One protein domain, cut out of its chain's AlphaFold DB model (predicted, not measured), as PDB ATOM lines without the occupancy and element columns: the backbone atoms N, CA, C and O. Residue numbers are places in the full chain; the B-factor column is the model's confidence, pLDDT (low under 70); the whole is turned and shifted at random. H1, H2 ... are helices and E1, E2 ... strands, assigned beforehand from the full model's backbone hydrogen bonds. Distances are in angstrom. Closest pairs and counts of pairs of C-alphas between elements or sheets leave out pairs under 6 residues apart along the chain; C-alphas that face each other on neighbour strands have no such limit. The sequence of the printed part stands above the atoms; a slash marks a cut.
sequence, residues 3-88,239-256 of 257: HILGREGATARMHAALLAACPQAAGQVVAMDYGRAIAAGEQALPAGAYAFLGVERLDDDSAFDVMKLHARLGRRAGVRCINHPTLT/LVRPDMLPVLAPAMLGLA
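AT A GLANCE: This is residues 3 to 88 and 239 to 256 of the 257 residues of an uncharacterized protein of Stella humosa (UniProt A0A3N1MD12). A twisted parallel sheet of four short strands stands between two layers of helices, H1 and H4 on one face, H3 and the short H2 on the other. H1 runs along E2 and H3 along E3, while H4 is to one side of the strands and meets the sheet with its last residues, 252 to 256. The printed part has 104 residues, with four named helices and four named strands in the order E1 H1 E2 H2 E3 H3 E4 H4; the sheet's order is E2 E1 E3 E4, and the class is mixed, helices and strands. It is compact, with a radius of gyration of the C-alphas of 13.4 A and spans of 35 by 29 by 21 A.

IN THESE COORDINATES: Find C-alpha 3 at (21.802, -19.280, -0.957), where E1, residues 3 to 6, begins. The other strands are E2, residues 29 to 33, 13.6 A long, E3, residues 48 to 52, 13.0 A, and E4, residues 79 to 82. From C-alpha 60 at (0.072, -22.916, -6.839) the longest helix, H3, runs 20.7 A to residue 74. H1 is residues 10 to 21, 16.6 A, and H2 residues 34 to 39. H4, residues 245 to 256, runs 17.0 A and ends at C-alpha 256, (24.732, -12.325, 2.990).

HOW THE PARTS SIT: Start at inner strand E1: N 4 and O 30 of E2 are within hydrogen-bond range at 2.8 A, and so are N 3 and O 49 of E3 at 2.7 A. Edge strand E4 is parallel to E3, with N 50 and O 80 at 2.8 A. E1, H1, E2 and E3, H3, E4 are strand-helix-strand units, parallel neighbour strands joined through a helix; E2, H2, E3 is a split one, with E1 between its strands. The three crossovers are right-handed. H1 is on the sheet at a height of 9.3 A, over E2; H3, on the opposite face, has a height of 10.4 A. H4 is on the same face as H1 at 10.1 A, and only just over none of the strands. Residues 17 to 21 of H1 touch H4, the closest C-alphas being those of Leu 18 and Ala 249, 5.9 A apart. H2 touches H3 at a steep tilt of 65 degrees, closest at the C-alphas of Ile 38 and Leu 69, 6.0 A. In H1, H2 and H3 every O i to N i+4 pair is within hydrogen-bond range; in H4, 4 of 8 are.

THE WHOLE: The farthest C-alphas, those of Gln 43 and Asp 243, are 37.7 A apart. Look for the cut after residue 88: residues 89 to 238 are not printed, and C-alphas 88 and 239 are 16.0 A apart. Of the links printed whole, none is long. No printed residue has a pLDDT under 70.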
ATOM      1  N   HIS A   3      22.453 -18.119  -0.367       96.19
ATOM      2  CA  HIS A   3      21.802 -19.280  -0.957       96.19
ATOM      3  C   HIS A   3      20.772 -18.799  -1.972       96.19
ATOM      4  O   HIS A   3      19.801 -18.140  -1.608       96.19
ATOM      5  N   ILE A   4      20.984 -19.106  -3.245       95.62
ATOM      6  CA  ILE A   4      20.091 -18.742  -4.342       95.62
ATOM      7  C   ILE A   4      19.136 -19.909  -4.578       95.62
ATOM      8  O   ILE A   4      19.556 -20.966  -5.052       95.62
ATOM      9  N   LEU A   5      17.862 -19.707  -4.246       96.00
ATOM     10  CA  LEU A   5      16.783 -20.668  -4.439       96.00
ATOM     11  C   LEU A   5      15.949 -20.307  -5.671       96.00
ATOM     12  O   LEU A   5      15.640 -19.141  -5.909       96.00
ATOM     13  N   GLY A   6      15.575 -21.309  -6.458       93.69
ATOM     14  CA  GLY A   6      14.844 -21.142  -7.715       93.69
ATOM     15  C   GLY A   6      14.665 -22.485  -8.419       93.69
ATOM     16  O   GLY A   6      15.207 -23.489  -7.961       93.69
ATOM     17  N   ARG A   7      13.933 -22.523  -9.539       87.94
ATOM     18  CA  ARG A   7      13.834 -23.744 -10.362       87.94
ATOM     19  C   ARG A   7      15.189 -24.106 -10.986       87.94
ATOM     20  O   ARG A   7      15.975 -23.223 -11.354       87.94
ATOM     21  N   GLU A   8      15.439 -25.407 -11.111       78.56
ATOM     22  CA  GLU A   8      16.659 -25.981 -11.679       78.56
ATOM     23  C   GLU A   8      17.049 -25.359 -13.039       78.56
ATOM     24  O   GLU A   8      16.220 -24.965 -13.861       78.56
ATOM     25  N   GLY A   9      18.359 -25.225 -13.268       85.56
ATOM     26  CA  GLY A   9      18.935 -24.622 -14.472       85.56
ATOM     27  C   GLY A   9      19.104 -23.103 -14.386       85.56
ATOM     28  O   GLY A   9      20.210 -22.617 -14.621       85.56
ATOM     29  N   ALA A  10      18.064 -22.350 -14.010       85.00
ATOM     30  CA  ALA A  10      18.145 -20.885 -13.925       85.00
ATOM     31  C   ALA A  10      19.083 -20.429 -12.796       85.00
ATOM     32  O   ALA A  10      19.970 -19.600 -13.007       85.00
ATOM     33  N   THR A  11      18.964 -21.032 -11.611       90.06
ATOM     34  CA  THR A  11      19.849 -20.739 -10.471       90.06
ATOM     35  C   THR A  11      21.276 -21.223 -10.693       90.06
ATOM     36  O   THR A  11      22.219 -20.535 -10.312       90.06
ATOM     37  N   ALA A  12      21.460 -22.362 -11.367       91.06
ATOM     38  CA  ALA A  12      22.780 -22.874 -11.728       91.06
ATOM     39  C   ALA A  12      23.506 -21.933 -12.705       91.06
ATOM     40  O   ALA A  12      24.679 -21.620 -12.495       91.06
ATOM     41  N   ARG A  13      22.797 -21.423 -13.727       91.31
ATOM     42  CA  ARG A  13      23.312 -20.379 -14.629       91.31
ATOM     43  C   ARG A  13      23.657 -19.108 -13.865       91.31
ATOM     44  O   ARG A  13      24.736 -18.559 -14.074       91.31
ATOM     45  N   MET A  14      22.782 -18.680 -12.952       92.06
ATOM     46  CA  MET A  14      23.036 -17.492 -12.142       92.06
ATOM     47  C   MET A  14      24.300 -17.647 -11.291       92.06
ATOM     48  O   MET A  14      25.172 -16.784 -11.308       92.06
ATOM     49  N   HIS A  15      24.441 -18.777 -10.602       93.75
ATOM     50  CA  HIS A  15      25.623 -19.097  -9.808       93.75
ATOM     51  C   HIS A  15      26.902 -19.138 -10.651       93.75
ATOM     52  O   HIS A  15      27.888 -18.504 -10.285       93.75
ATOM     53  N   ALA A  16      26.885 -19.820 -11.800       93.25
ATOM     54  CA  ALA A  16      28.040 -19.872 -12.694       93.25
ATOM     55  C   ALA A  16      28.457 -18.473 -13.173       93.25
ATOM     56  O   ALA A  16      29.640 -18.140 -13.161       93.25
ATOM     57  N   ALA A  17      27.490 -17.631 -13.539       92.62
ATOM     58  CA  ALA A  17      27.754 -16.268 -13.981       92.62
ATOM     59  C   ALA A  17      28.267 -15.362 -12.844       92.62
ATOM     60  O   ALA A  17      29.173 -14.561 -13.066       92.62
ATOM     61  N   LEU A  18      27.760 -15.528 -11.616       92.12
ATOM     62  CA  LEU A  18      28.289 -14.835 -10.436       92.12
ATOM     63  C   LEU A  18      29.744 -15.222 -10.154       92.12
ATOM     64  O   LEU A  18      30.562 -14.337  -9.926       92.12
ATOM     65  N   LEU A  19      30.084 -16.513 -10.214       92.88
ATOM     66  CA  LEU A  19      31.463 -16.970 -10.018       92.88
ATOM     67  C   LEU A  19      32.396 -16.520 -11.146       92.88
ATOM     68  O   LEU A  19      33.550 -16.198 -10.886       92.88
ATOM     69  N   ALA A  20      31.907 -16.458 -12.386       91.88
ATOM     70  CA  ALA A  20      32.691 -15.950 -13.507       91.88
ATOM     71  C   ALA A  20      33.018 -14.454 -13.352       91.88
ATOM     72  O   ALA A  20      34.139 -14.037 -13.631       91.88
ATOM     73  N   ALA A  21      32.057 -13.650 -12.885       89.81
ATOM     74  CA  ALA A  21      32.249 -12.215 -12.671       89.81
ATOM     75  C   ALA A  21      32.980 -11.883 -11.360       89.81
ATOM     76  O   ALA A  21      33.624 -10.841 -11.253       89.81
ATOM     77  N   CYS A  22      32.862 -12.749 -10.353       89.56
ATOM     78  CA  CYS A  22      33.394 -12.554  -9.011       89.56
ATOM     79  C   CYS A  22      33.968 -13.881  -8.480       89.56
ATOM     80  O   CYS A  22      33.347 -14.520  -7.628       89.56
ATOM     81  N   PRO A  23      35.146 -14.337  -8.954       90.69
ATOM     82  CA  PRO A  23      35.722 -15.620  -8.536       90.69
ATOM     83  C   PRO A  23      35.928 -15.750  -7.020       90.69
ATOM     84  O   PRO A  23      35.800 -16.835  -6.458       90.69
ATOM     85  N   GLN A  24      36.177 -14.634  -6.333       88.25
ATOM     86  CA  GLN A  24      36.291 -14.550  -4.875       88.25
ATOM     87  C   GLN A  24      34.987 -14.880  -4.125       88.25
ATOM     88  O   GLN A  24      35.015 -15.114  -2.918       88.25
ATOM     89  N   ALA A  25      33.847 -14.921  -4.821       87.25
ATOM     90  CA  ALA A  25      32.569 -15.378  -4.283       87.25
ATOM     91  C   ALA A  25      32.491 -16.903  -4.113       87.25
ATOM     92  O   ALA A  25      31.506 -17.403  -3.563       87.25
ATOM     93  N   ALA A  26      33.496 -17.652  -4.583       91.00
ATOM     94  CA  ALA A  26      33.571 -19.092  -4.380       91.00
ATOM     95  C   ALA A  26      33.465 -19.432  -2.883       91.00
ATOM     96  O   ALA A  26      34.154 -18.855  -2.043       91.00
ATOM     97  N   GLY A  27      32.548 -20.338  -2.540       90.69
ATOM     98  CA  GLY A  27      32.249 -20.686  -1.147       90.69
ATOM     99  C   GLY A  27      31.421 -19.646  -0.380       90.69
ATOM    100  O   GLY A  27      31.078 -19.881   0.774       90.69
ATOM    101  N   GLN A  28      31.056 -18.520  -0.998       92.25
ATOM    102  CA  GLN A  28      30.158 -17.514  -0.419       92.25
ATOM    103  C   GLN A  28      28.756 -17.555  -1.028       92.25
ATOM    104  O   GLN A  28      27.821 -17.071  -0.388       92.25
ATOM    105  N   VAL A  29      28.605 -18.147  -2.216       93.75
ATOM    106  CA  VAL A  29      27.325 -18.339  -2.909       93.75
ATOM    107  C   VAL A  29      27.087 -19.818  -3.161       93.75
ATOM    108  O   VAL A  29      28.001 -20.541  -3.549       93.75
ATOM    109  N   VAL A  30      25.846 -20.253  -2.971       93.94
ATOM    110  CA  VAL A  30      25.377 -21.598  -3.304       93.94
ATOM    111  C   VAL A  30      24.078 -21.464  -4.088       93.94
ATOM    112  O   VAL A  30      23.184 -20.739  -3.666       93.94
ATOM    113  N   ALA A  31      23.950 -22.155  -5.221       93.62
ATOM    114  CA  ALA A  31      22.659 -22.328  -5.887       93.62
ATOM    115  C   ALA A  31      22.017 -23.649  -5.469       93.62
ATOM    116  O   ALA A  31      22.683 -24.684  -5.406       93.62
ATOM    117  N   MET A  32      20.713 -23.614  -5.217       93.12
ATOM    118  CA  MET A  32      19.941 -24.791  -4.850       93.12
ATOM    119  C   MET A  32      18.572 -24.748  -5.526       93.12
ATOM    120  O   MET A  32      17.912 -23.713  -5.575       93.12
ATOM    121  N   ASP A  33      18.164 -25.889  -6.070       92.94
ATOM    122  CA  ASP A  33      16.815 -26.066  -6.600       92.94
ATOM    123  C   ASP A  33      15.784 -26.130  -5.458       92.94
ATOM    124  O   ASP A  33      16.079 -26.667  -4.383       92.94
ATOM    125  N   TYR A  34      14.572 -25.616  -5.689       94.00
ATOM    126  CA  TYR A  34      13.502 -25.652  -4.687       94.00
ATOM    127  C   TYR A  34      13.170 -27.069  -4.217       94.00
ATOM    128  O   TYR A  34      13.085 -27.286  -3.012       94.00
ATOM    129  N   GLY A  35      13.036 -28.039  -5.124       92.62
ATOM    130  CA  GLY A  35      12.736 -29.426  -4.771       92.62
ATOM    131  C   GLY A  35      13.812 -30.024  -3.867       92.62
ATOM    132  O   GLY A  35      13.501 -30.637  -2.845       92.62
ATOM    133  N   ARG A  36      15.091 -29.752  -4.169       92.19
ATOM    134  CA  ARG A  36      16.211 -30.144  -3.295       92.19
ATOM    135  C   ARG A  36      16.152 -29.465  -1.927       92.19
ATOM    136  O   ARG A  36      16.357 -30.133  -0.917       92.19
ATOM    137  N   ALA A  37      15.866 -28.167  -1.880       93.81
ATOM    138  CA  ALA A  37      15.780 -27.415  -0.628       93.81
ATOM    139  C   ALA A  37      14.588 -27.848   0.246       93.81
ATOM    140  O   ALA A  37      14.691 -27.882   1.473       93.81
ATOM    141  N   ILE A  38      13.460 -28.195  -0.377       94.31
ATOM    142  CA  ILE A  38      12.258 -28.701   0.295       94.31
ATOM    143  C   ILE A  38      12.536 -30.086   0.889       94.31
ATOM    144  O   ILE A  38      12.272 -30.296   2.077       94.31
ATOM    145  N   ALA A  39      13.117 -30.990   0.091       92.56
ATOM    146  CA  ALA A  39      13.465 -32.348   0.507       92.56
ATOM    147  C   ALA A  39      14.578 -32.386   1.566       92.56
ATOM    148  O   ALA A  39      14.635 -33.312   2.376       92.56
ATOM    149  N   ALA A  40      15.456 -31.380   1.585       89.94
ATOM    150  CA  ALA A  40      16.462 -31.241   2.624       89.94
ATOM    151  C   ALA A  40      15.798 -31.028   3.996       89.94
ATOM    152  O   ALA A  40      14.955 -30.145   4.189       89.94
ATOM    153  N   GLY A  41      16.207 -31.843   4.971       77.75
ATOM    154  CA  GLY A  41      15.836 -31.653   6.371       77.75
ATOM    155  C   GLY A  41      16.416 -30.356   6.948       77.75
ATOM    156  O   GLY A  41      17.366 -29.783   6.415       77.75
ATOM    157  N   GLU A  42      15.874 -29.905   8.079       71.94
ATOM    158  CA  GLU A  42      16.224 -28.607   8.684       71.94
ATOM    159  C   GLU A  42      17.715 -28.444   8.998       71.94
ATOM    160  O   GLU A  42      18.275 -27.364   8.818       71.94
ATOM    161  N   GLN A  43      18.366 -29.521   9.434       75.31
ATOM    162  CA  GLN A  43      19.781 -29.518   9.808       75.31
ATOM    163  C   GLN A  43      20.722 -29.527   8.595       75.31
ATOM    164  O   GLN A  43      21.888 -29.170   8.727       75.31
ATOM    165  N   ALA A  44      20.226 -29.910   7.414       85.25
ATOM    166  CA  ALA A  44      21.027 -29.998   6.194       85.25
ATOM    167  C   ALA A  44      21.175 -28.646   5.478       85.25
ATOM    168  O   ALA A  44      22.071 -28.476   4.653       85.25
ATOM    169  N   LEU A  45      20.307 -27.676   5.784       91.44
ATOM    170  CA  LEU A  45      20.364 -26.332   5.215       91.44
ATOM    171  C   LEU A  45      21.228 -25.432   6.118       91.44
ATOM    172  O   LEU A  45      20.845 -25.212   7.264       91.44
ATOM    173  N   PRO A  46      22.378 -24.907   5.671       91.81
ATOM    174  CA  PRO A  46      23.270 -24.100   6.515       91.81
ATOM    175  C   PRO A  46      22.689 -22.720   6.886       91.81
ATOM    176  O   PRO A  46      21.685 -22.274   6.345       91.81
ATOM    177  N   ALA A  47      23.313 -22.014   7.830       93.62
ATOM    178  CA  ALA A  47      22.950 -20.625   8.130       93.62
ATOM    179  C   ALA A  47      23.335 -19.674   6.972       93.62
ATOM    180  O   ALA A  47      24.203 -19.988   6.148       93.62
ATOM    181  N   GLY A  48      22.709 -18.495   6.916       95.06
ATOM    182  CA  GLY A  48      22.973 -17.478   5.896       95.06
ATOM    183  C   GLY A  48      21.716 -16.836   5.314       95.06
ATOM    184  O   GLY A  48      20.605 -17.003   5.818       95.06
ATOM    185  N   ALA A  49      21.901 -16.087   4.231       97.06
ATOM    186  CA  ALA A  49      20.811 -15.443   3.516       97.06
ATOM    187  C   ALA A  49      20.269 -16.361   2.414       97.06
ATOM    188  O   ALA A  49      21.052 -16.917   1.653       97.06
ATOM    189  N   TYR A  50      18.953 -16.498   2.305       97.44
ATOM    190  CA  TYR A  50      18.258 -17.303   1.305       97.44
ATOM    191  C   TYR A  50      17.430 -16.398   0.400       97.44
ATOM    192  O   TYR A  50      16.440 -15.827   0.847       97.44
ATOM    193  N   ALA A  51      17.837 -16.266  -0.860       97.00
ATOM    194  CA  ALA A  51      17.115 -15.517  -1.877       97.00
ATOM    195  C   ALA A  51      16.160 -16.430  -2.644       97.00
ATOM    196  O   ALA A  51      16.604 -17.333  -3.352       97.00
ATOM    197  N   PHE A  52      14.861 -16.175  -2.505       97.06
ATOM    198  CA  PHE A  52      13.803 -16.858  -3.241       97.06
ATOM    199  C   PHE A  52      13.575 -16.129  -4.565       97.06
ATOM    200  O   PHE A  52      13.081 -15.001  -4.592       97.06
ATOM    201  N   LEU A  53      13.989 -16.755  -5.664       95.00
ATOM    202  CA  LEU A  53      13.966 -16.175  -7.002       95.00
ATOM    203  C   LEU A  53      13.081 -16.975  -7.955       95.00
ATOM    204  O   LEU A  53      12.821 -18.166  -7.754       95.00
ATOM    205  N   GLY A  54      12.621 -16.305  -9.011       91.00
ATOM    206  CA  GLY A  54      11.687 -16.859  -9.989       91.00
ATOM    207  C   GLY A  54      10.390 -17.359  -9.353       91.00
ATOM    208  O   GLY A  54       9.787 -18.298  -9.872       91.00
ATOM    209  N   VAL A  55       9.990 -16.780  -8.214       88.56
ATOM    210  CA  VAL A  55       8.768 -17.164  -7.485       88.56
ATOM    211  C   VAL A  55       7.525 -16.902  -8.330       88.56
ATOM    212  O   VAL A  55       6.554 -17.644  -8.248       88.56
ATOM    213  N   GLU A  56       7.614 -15.937  -9.247       81.94
ATOM    214  CA  GLU A  56       6.560 -15.614 -10.195       81.94
ATOM    215  C   GLU A  56       6.289 -16.700 -11.246       81.94
ATOM    216  O   GLU A  56       5.329 -16.598 -12.001       81.94
ATOM    217  N   ARG A  57       7.140 -17.731 -11.302       83.62
ATOM    218  CA  ARG A  57       7.073 -18.842 -12.262       83.62
ATOM    219  C   ARG A  57       6.608 -20.152 -11.617       83.62
ATOM    220  O   ARG A  57       6.685 -21.205 -12.253       83.62
ATOM    221  N   LEU A  58       6.224 -20.107 -10.344       85.25
ATOM    222  CA  LEU A  58       5.722 -21.258  -9.606       85.25
ATOM    223  C   LEU A  58       4.220 -21.420  -9.866       85.25
ATOM    224  O   LEU A  58       3.483 -20.441  -9.884       85.25
ATOM    225  N   ASP A  59       3.788 -22.663 -10.059       84.00
ATOM    226  CA  ASP A  59       2.379 -23.042  -9.914       84.00
ATOM    227  C   ASP A  59       1.960 -23.015  -8.434       84.00
ATOM    228  O   ASP A  59       2.809 -22.948  -7.542       84.00
ATOM    229  N   ASP A  60       0.650 -23.065  -8.180       84.19
ATOM    230  CA  ASP A  60       0.072 -22.916  -6.839       84.19
ATOM    231  C   ASP A  60       0.629 -23.939  -5.834       84.19
ATOM    232  O   ASP A  60       0.981 -23.579  -4.706       84.19
ATOM    233  N   ASP A  61       0.779 -25.198  -6.255       87.69
ATOM    234  CA  ASP A  61       1.314 -26.271  -5.413       87.69
ATOM    235  C   ASP A  61       2.784 -26.004  -5.054       87.69
ATOM    236  O   ASP A  61       3.165 -26.020  -3.876       87.69
ATOM    237  N   SER A  62       3.611 -25.671  -6.051       90.19
ATOM    238  CA  SER A  62       5.015 -25.312  -5.834       90.19
ATOM    239  C   SER A  62       5.145 -24.069  -4.952       90.19
ATOM    240  O   SER A  62       6.002 -24.023  -4.069       90.19
ATOM    241  N   ALA A  63       4.310 -23.050  -5.169       90.12
ATOM    242  CA  ALA A  63       4.321 -21.820  -4.385       90.12
ATOM    243  C   ALA A  63       3.998 -22.100  -2.911       90.12
ATOM    244  O   ALA A  63       4.660 -21.564  -2.016       90.12
ATOM    245  N   PHE A  64       3.039 -22.991  -2.643       92.31
ATOM    246  CA  PHE A  64       2.682 -23.401  -1.290       92.31
ATOM    247  C   PHE A  64       3.827 -24.137  -0.581       92.31
ATOM    248  O   PHE A  64       4.128 -23.849   0.581       92.31
ATOM    249  N   ASP A  65       4.519 -25.048  -1.264       94.31
ATOM    250  CA  ASP A  65       5.655 -25.759  -0.670       94.31
ATOM    251  C   ASP A  65       6.876 -24.853  -0.458       94.31
ATOM    252  O   ASP A  65       7.526 -24.914   0.592       94.31
ATOM    253  N   VAL A  66       7.144 -23.935  -1.387       95.31
ATOM    254  CA  VAL A  66       8.199 -22.924  -1.230       95.31
ATOM    255  C   VAL A  66       7.865 -21.948  -0.093       95.31
ATOM    256  O   VAL A  66       8.755 -21.567   0.672       95.31
ATOM    257  N   MET A  67       6.590 -21.605   0.111       95.75
ATOM    258  CA  MET A  67       6.138 -20.833   1.273       95.75
ATOM    259  C   MET A  67       6.408 -21.574   2.592       95.75
ATOM    260  O   MET A  67       6.895 -20.962   3.546       95.75
ATOM    261  N   LYS A  68       6.146 -22.888   2.667       95.50
ATOM    262  CA  LYS A  68       6.480 -23.691   3.860       95.50
ATOM    263  C   LYS A  68       7.984 -23.706   4.113       95.50
ATOM    264  O   LYS A  68       8.404 -23.541   5.259       95.50
ATOM    265  N   LEU A  69       8.793 -23.871   3.063       95.75
ATOM    266  CA  LEU A  69      10.251 -23.796   3.157       95.75
ATOM    267  C   LEU A  69      10.700 -22.436   3.708       95.75
ATOM    268  O   LEU A  69      11.505 -22.396   4.637       95.75
ATOM    269  N   HIS A  70      10.152 -21.338   3.184       96.75
ATOM    270  CA  HIS A  70      10.424 -19.986   3.672       96.75
ATOM    271  C   HIS A  70      10.056 -19.833   5.154       96.75
ATOM    272  O   HIS A  70      10.883 -19.399   5.953       96.75
ATOM    273  N   ALA A  71       8.850 -20.247   5.554       95.62
ATOM    274  CA  ALA A  71       8.411 -20.176   6.948       95.62
ATOM    275  C   ALA A  71       9.297 -21.013   7.886       95.62
ATOM    276  O   ALA A  71       9.589 -20.592   9.006       95.62
ATOM    277  N   ARG A  72       9.750 -22.186   7.428       94.06
ATOM    278  CA  ARG A  72      10.680 -23.059   8.153       94.06
ATOM    279  C   ARG A  72      12.050 -22.402   8.325       94.06
ATOM    280  O   ARG A  72      12.585 -22.387   9.430       94.06
ATOM    281  N   LEU A  73      12.602 -21.827   7.256       95.38
ATOM    282  CA  LEU A  73      13.888 -21.129   7.278       95.38
ATOM    283  C   LEU A  73      13.850 -19.864   8.144       95.38
ATOM    284  O   LEU A  73      14.746 -19.667   8.959       95.38
ATOM    285  N   GLY A  74      12.792 -19.060   8.041       94.06
ATOM    286  CA  GLY A  74      12.647 -17.799   8.774       94.06
ATOM    287  C   GLY A  74      12.563 -17.934  10.299       94.06
ATOM    288  O   GLY A  74      12.733 -16.946  11.005       94.06
ATOM    289  N   ARG A  75      12.334 -19.142  10.835       94.19
ATOM    290  CA  ARG A  75      12.339 -19.413  12.287       94.19
ATOM    291  C   ARG A  75      13.734 -19.692  12.853       94.19
ATOM    292  O   ARG A  75      13.881 -19.838  14.063       94.19
ATOM    293  N   ARG A  76      14.752 -19.826  12.000       93.88
ATOM    294  CA  ARG A  76      16.092 -20.263  12.399       93.88
ATOM    295  C   ARG A  76      16.994 -19.069  12.693       93.88
ATOM    296  O   ARG A  76      17.066 -18.120  11.918       93.88
ATOM    297  N   ALA A  77      17.740 -19.149  13.792       92.62
ATOM    298  CA  ALA A  77      18.757 -18.154  14.114       92.62
ATOM    299  C   ALA A  77      19.849 -18.115  13.027       92.62
ATOM    300  O   ALA A  77      20.270 -19.155  12.519       92.62
ATOM    301  N   GLY A  78      20.302 -16.910  12.674       92.50
ATOM    302  CA  GLY A  78      21.321 -16.711  11.638       92.50
ATOM    303  C   GLY A  78      20.836 -16.976  10.206       92.50
ATOM    304  O   GLY A  78      21.661 -17.064   9.298       92.50
ATOM    305  N   VAL A  79      19.521 -17.113   9.995       95.69
ATOM    306  CA  VAL A  79      18.915 -17.220   8.665       95.69
ATOM    307  C   VAL A  79      18.161 -15.939   8.330       95.69
ATOM    308  O   VAL A  79      17.327 -15.471   9.101       95.69
ATOM    309  N   ARG A  80      18.432 -15.389   7.145       95.88
ATOM    310  CA  ARG A  80      17.698 -14.258   6.568       95.88
ATOM    311  C   ARG A  80      17.018 -14.722   5.291       95.88
ATOM    312  O   ARG A  80      17.683 -15.278   4.428       95.88
ATOM    313  N   CYS A  81      15.722 -14.484   5.141       96.56
ATOM    314  CA  CYS A  81      15.031 -14.734   3.875       96.56
ATOM    315  C   CYS A  81      14.937 -13.430   3.074       96.56
ATOM    316  O   CYS A  81      14.663 -12.375   3.641       96.56
ATOM    317  N   ILE A  82      15.208 -13.509   1.775       96.62
ATOM    318  CA  ILE A  82      15.160 -12.405   0.815       96.62
ATOM    319  C   ILE A  82      14.115 -12.773  -0.228       96.62
ATOM    320  O   ILE A  82      14.203 -13.853  -0.819       96.62
ATOM    321  N   ASN A  83      13.178 -11.851  -0.456       95.44
ATOM    322  CA  ASN A  83      11.914 -12.064  -1.159       95.44
ATOM    323  C   ASN A  83      11.033 -13.113  -0.463       95.44
ATOM    324  O   ASN A  83      11.451 -14.228  -0.152       95.44
ATOM    325  N   HIS A  84       9.770 -12.763  -0.235       93.81
ATOM    326  CA  HIS A  84       8.806 -13.700   0.330       93.81
ATOM    327  C   HIS A  84       8.055 -14.410  -0.808       93.81
ATOM    328  O   HIS A  84       7.427 -13.713  -1.609       93.81
ATOM    329  N   PRO A  85       8.019 -15.754  -0.872       91.00
ATOM    330  CA  PRO A  85       7.491 -16.489  -2.027       91.00
ATOM    331  C   PRO A  85       6.065 -16.134  -2.444       91.00
ATOM    332  O   PRO A  85       5.770 -16.118  -3.626       91.00
ATOM    333  N   THR A  86       5.196 -15.831  -1.477       87.00
ATOM    334  CA  THR A  86       3.771 -15.526  -1.719       87.00
ATOM    335  C   THR A  86       3.375 -14.077  -1.437       87.00
ATOM    336  O   THR A  86       2.210 -13.727  -1.577       87.00
ATOM    337  N   LEU A  87       4.312 -13.231  -0.985       87.88
ATOM    338  CA  LEU A  87       4.039 -11.797  -0.793       87.88
ATOM    339  C   LEU A  87       4.757 -10.934  -1.829       87.88
ATOM    340  O   LEU A  87       4.416  -9.763  -1.959       87.88
ATOM    341  N   THR A  88       5.743 -11.496  -2.531       88.19
ATOM    342  CA  THR A  88       6.342 -10.868  -3.704       88.19
ATOM    343  C   THR A  88       5.260 -10.721  -4.764       88.19
ATOM    344  O   THR A  88       4.649 -11.705  -5.171       88.19
ATOM    345  N   LEU A 239      18.636 -11.344 -13.724       89.88
ATOM    346  CA  LEU A 239      19.594 -10.872 -12.721       89.88
ATOM    347  C   LEU A 239      21.058 -11.177 -13.083       89.88
ATOM    348  O   LEU A 239      21.963 -10.618 -12.465       89.88
ATOM    349  N   VAL A 240      21.313 -12.009 -14.098       85.12
ATOM    350  CA  VAL A 240      22.658 -12.294 -14.629       85.12
ATOM    351  C   VAL A 240      22.853 -11.734 -16.028       85.12
ATOM    352  O   VAL A 240      22.942 -12.444 -17.026       85.12
ATOM    353  N   ARG A 241      22.972 -10.407 -16.078       85.75
ATOM    354  CA  ARG A 241      23.382  -9.671 -17.272       85.75
ATOM    355  C   ARG A 241      24.902  -9.481 -17.311       85.75
ATOM    356  O   ARG A 241      25.421  -8.817 -16.414       85.75
ATOM    357  N   PRO A 242      25.620  -9.997 -18.331       86.31
ATOM    358  CA  PRO A 242      27.082  -9.921 -18.399       86.31
ATOM    359  C   PRO A 242      27.658  -8.514 -18.212       86.31
ATOM    360  O   PRO A 242      28.648  -8.344 -17.511       86.31
ATOM    361  N   ASP A 243      27.002  -7.505 -18.784       87.75
ATOM    362  CA  ASP A 243      27.406  -6.100 -18.709       87.75
ATOM    363  C   ASP A 243      27.190  -5.468 -17.323       87.75
ATOM    364  O   ASP A 243      27.873  -4.512 -16.966       87.75
ATOM    365  N   MET A 244      26.276  -6.022 -16.523       92.56
ATOM    366  CA  MET A 244      25.914  -5.503 -15.200       92.56
ATOM    367  C   MET A 244      26.503  -6.317 -14.047       92.56
ATOM    368  O   MET A 244      26.563  -5.831 -12.916       92.56
ATOM    369  N   LEU A 245      26.963  -7.543 -14.308       91.31
ATOM    370  CA  LEU A 245      27.487  -8.448 -13.287       91.31
ATOM    371  C   LEU A 245      28.638  -7.884 -12.443       91.31
ATOM    372  O   LEU A 245      28.602  -8.110 -11.233       91.31
ATOM    373  N   PRO A 246      29.603  -7.113 -12.987       90.69
ATOM    374  CA  PRO A 246      30.659  -6.509 -12.172       90.69
ATOM    375  C   PRO A 246      30.138  -5.595 -11.052       90.69
ATOM    376  O   PRO A 246      30.795  -5.441 -10.026       90.69
ATOM    377  N   VAL A 247      28.949  -5.008 -11.228       91.94
ATOM    378  CA  VAL A 247      28.310  -4.123 -10.240       91.94
ATOM    379  C   VAL A 247      27.277  -4.879  -9.400       91.94
ATOM    380  O   VAL A 247      27.186  -4.665  -8.191       91.94
ATOM    381  N   LEU A 248      26.514  -5.788 -10.014       93.00
ATOM    382  CA  LEU A 248      25.472  -6.560  -9.335       93.00
ATOM    383  C   LEU A 248      26.041  -7.621  -8.393       93.00
ATOM    384  O   LEU A 248      25.533  -7.769  -7.283       93.00
ATOM    385  N   ALA A 249      27.092  -8.344  -8.794       92.56
ATOM    386  CA  ALA A 249      27.605  -9.466  -8.012       92.56
ATOM    387  C   ALA A 249      28.093  -9.038  -6.613       92.56
ATOM    388  O   ALA A 249      27.635  -9.634  -5.637       92.56
ATOM    389  N   PRO A 250      28.920  -7.982  -6.446       92.00
ATOM    390  CA  PRO A 250      29.304  -7.510  -5.114       92.00
ATOM    391  C   PRO A 250      28.106  -7.056  -4.270       92.00
ATOM    392  O   PRO A 250      28.066  -7.318  -3.070       92.00
ATOM    393  N   ALA A 251      27.112  -6.409  -4.887       93.62
ATOM    394  CA  ALA A 251      25.908  -5.968  -4.187       93.62
ATOM    395  C   ALA A 251      25.069  -7.158  -3.688       93.62
ATOM    396  O   ALA A 251      24.624  -7.153  -2.543       93.62
ATOM    397  N   MET A 252      24.899  -8.195  -4.516       94.56
ATOM    398  CA  MET A 252      24.180  -9.419  -4.146       94.56
ATOM    399  C   MET A 252      24.899 -10.171  -3.024       94.56
ATOM    400  O   MET A 252      24.255 -10.632  -2.087       94.56
ATOM    401  N   LEU A 253      26.231 -10.255  -3.072       92.38
ATOM    402  CA  LEU A 253      27.032 -10.859  -2.000       92.38
ATOM    403  C   LEU A 253      26.880 -10.115  -0.674       92.38
ATOM    404  O   LEU A 253      26.829 -10.747   0.379       92.38
ATOM    405  N   GLY A 254      26.737  -8.789  -0.729       92.06
ATOM    406  CA  GLY A 254      26.452  -7.957   0.437       92.06
ATOM    407  C   GLY A 254      25.135  -8.297   1.141       92.06
ATOM    408  O   GLY A 254      24.991  -7.978   2.314       92.06
ATOM    409  N   LEU A 255      24.200  -8.995   0.484       91.12
ATOM    410  CA  LEU A 255      22.964  -9.465   1.123       91.12
ATOM    411  C   LEU A 255      23.200 -10.585   2.148       91.12
ATOM    412  O   LEU A 255      22.314 -10.883   2.947       91.12
ATOM    413  N   ALA A 256      24.364 -11.241   2.089       87.00
ATOM    414  CA  ALA A 256      24.732 -12.325   2.990       87.00
ATOM    415  C   ALA A 256      25.252 -11.854   4.359       87.00
ATOM    416  O   ALA A 256      25.472 -12.714   5.218       87.00
TER     417      ALA A 256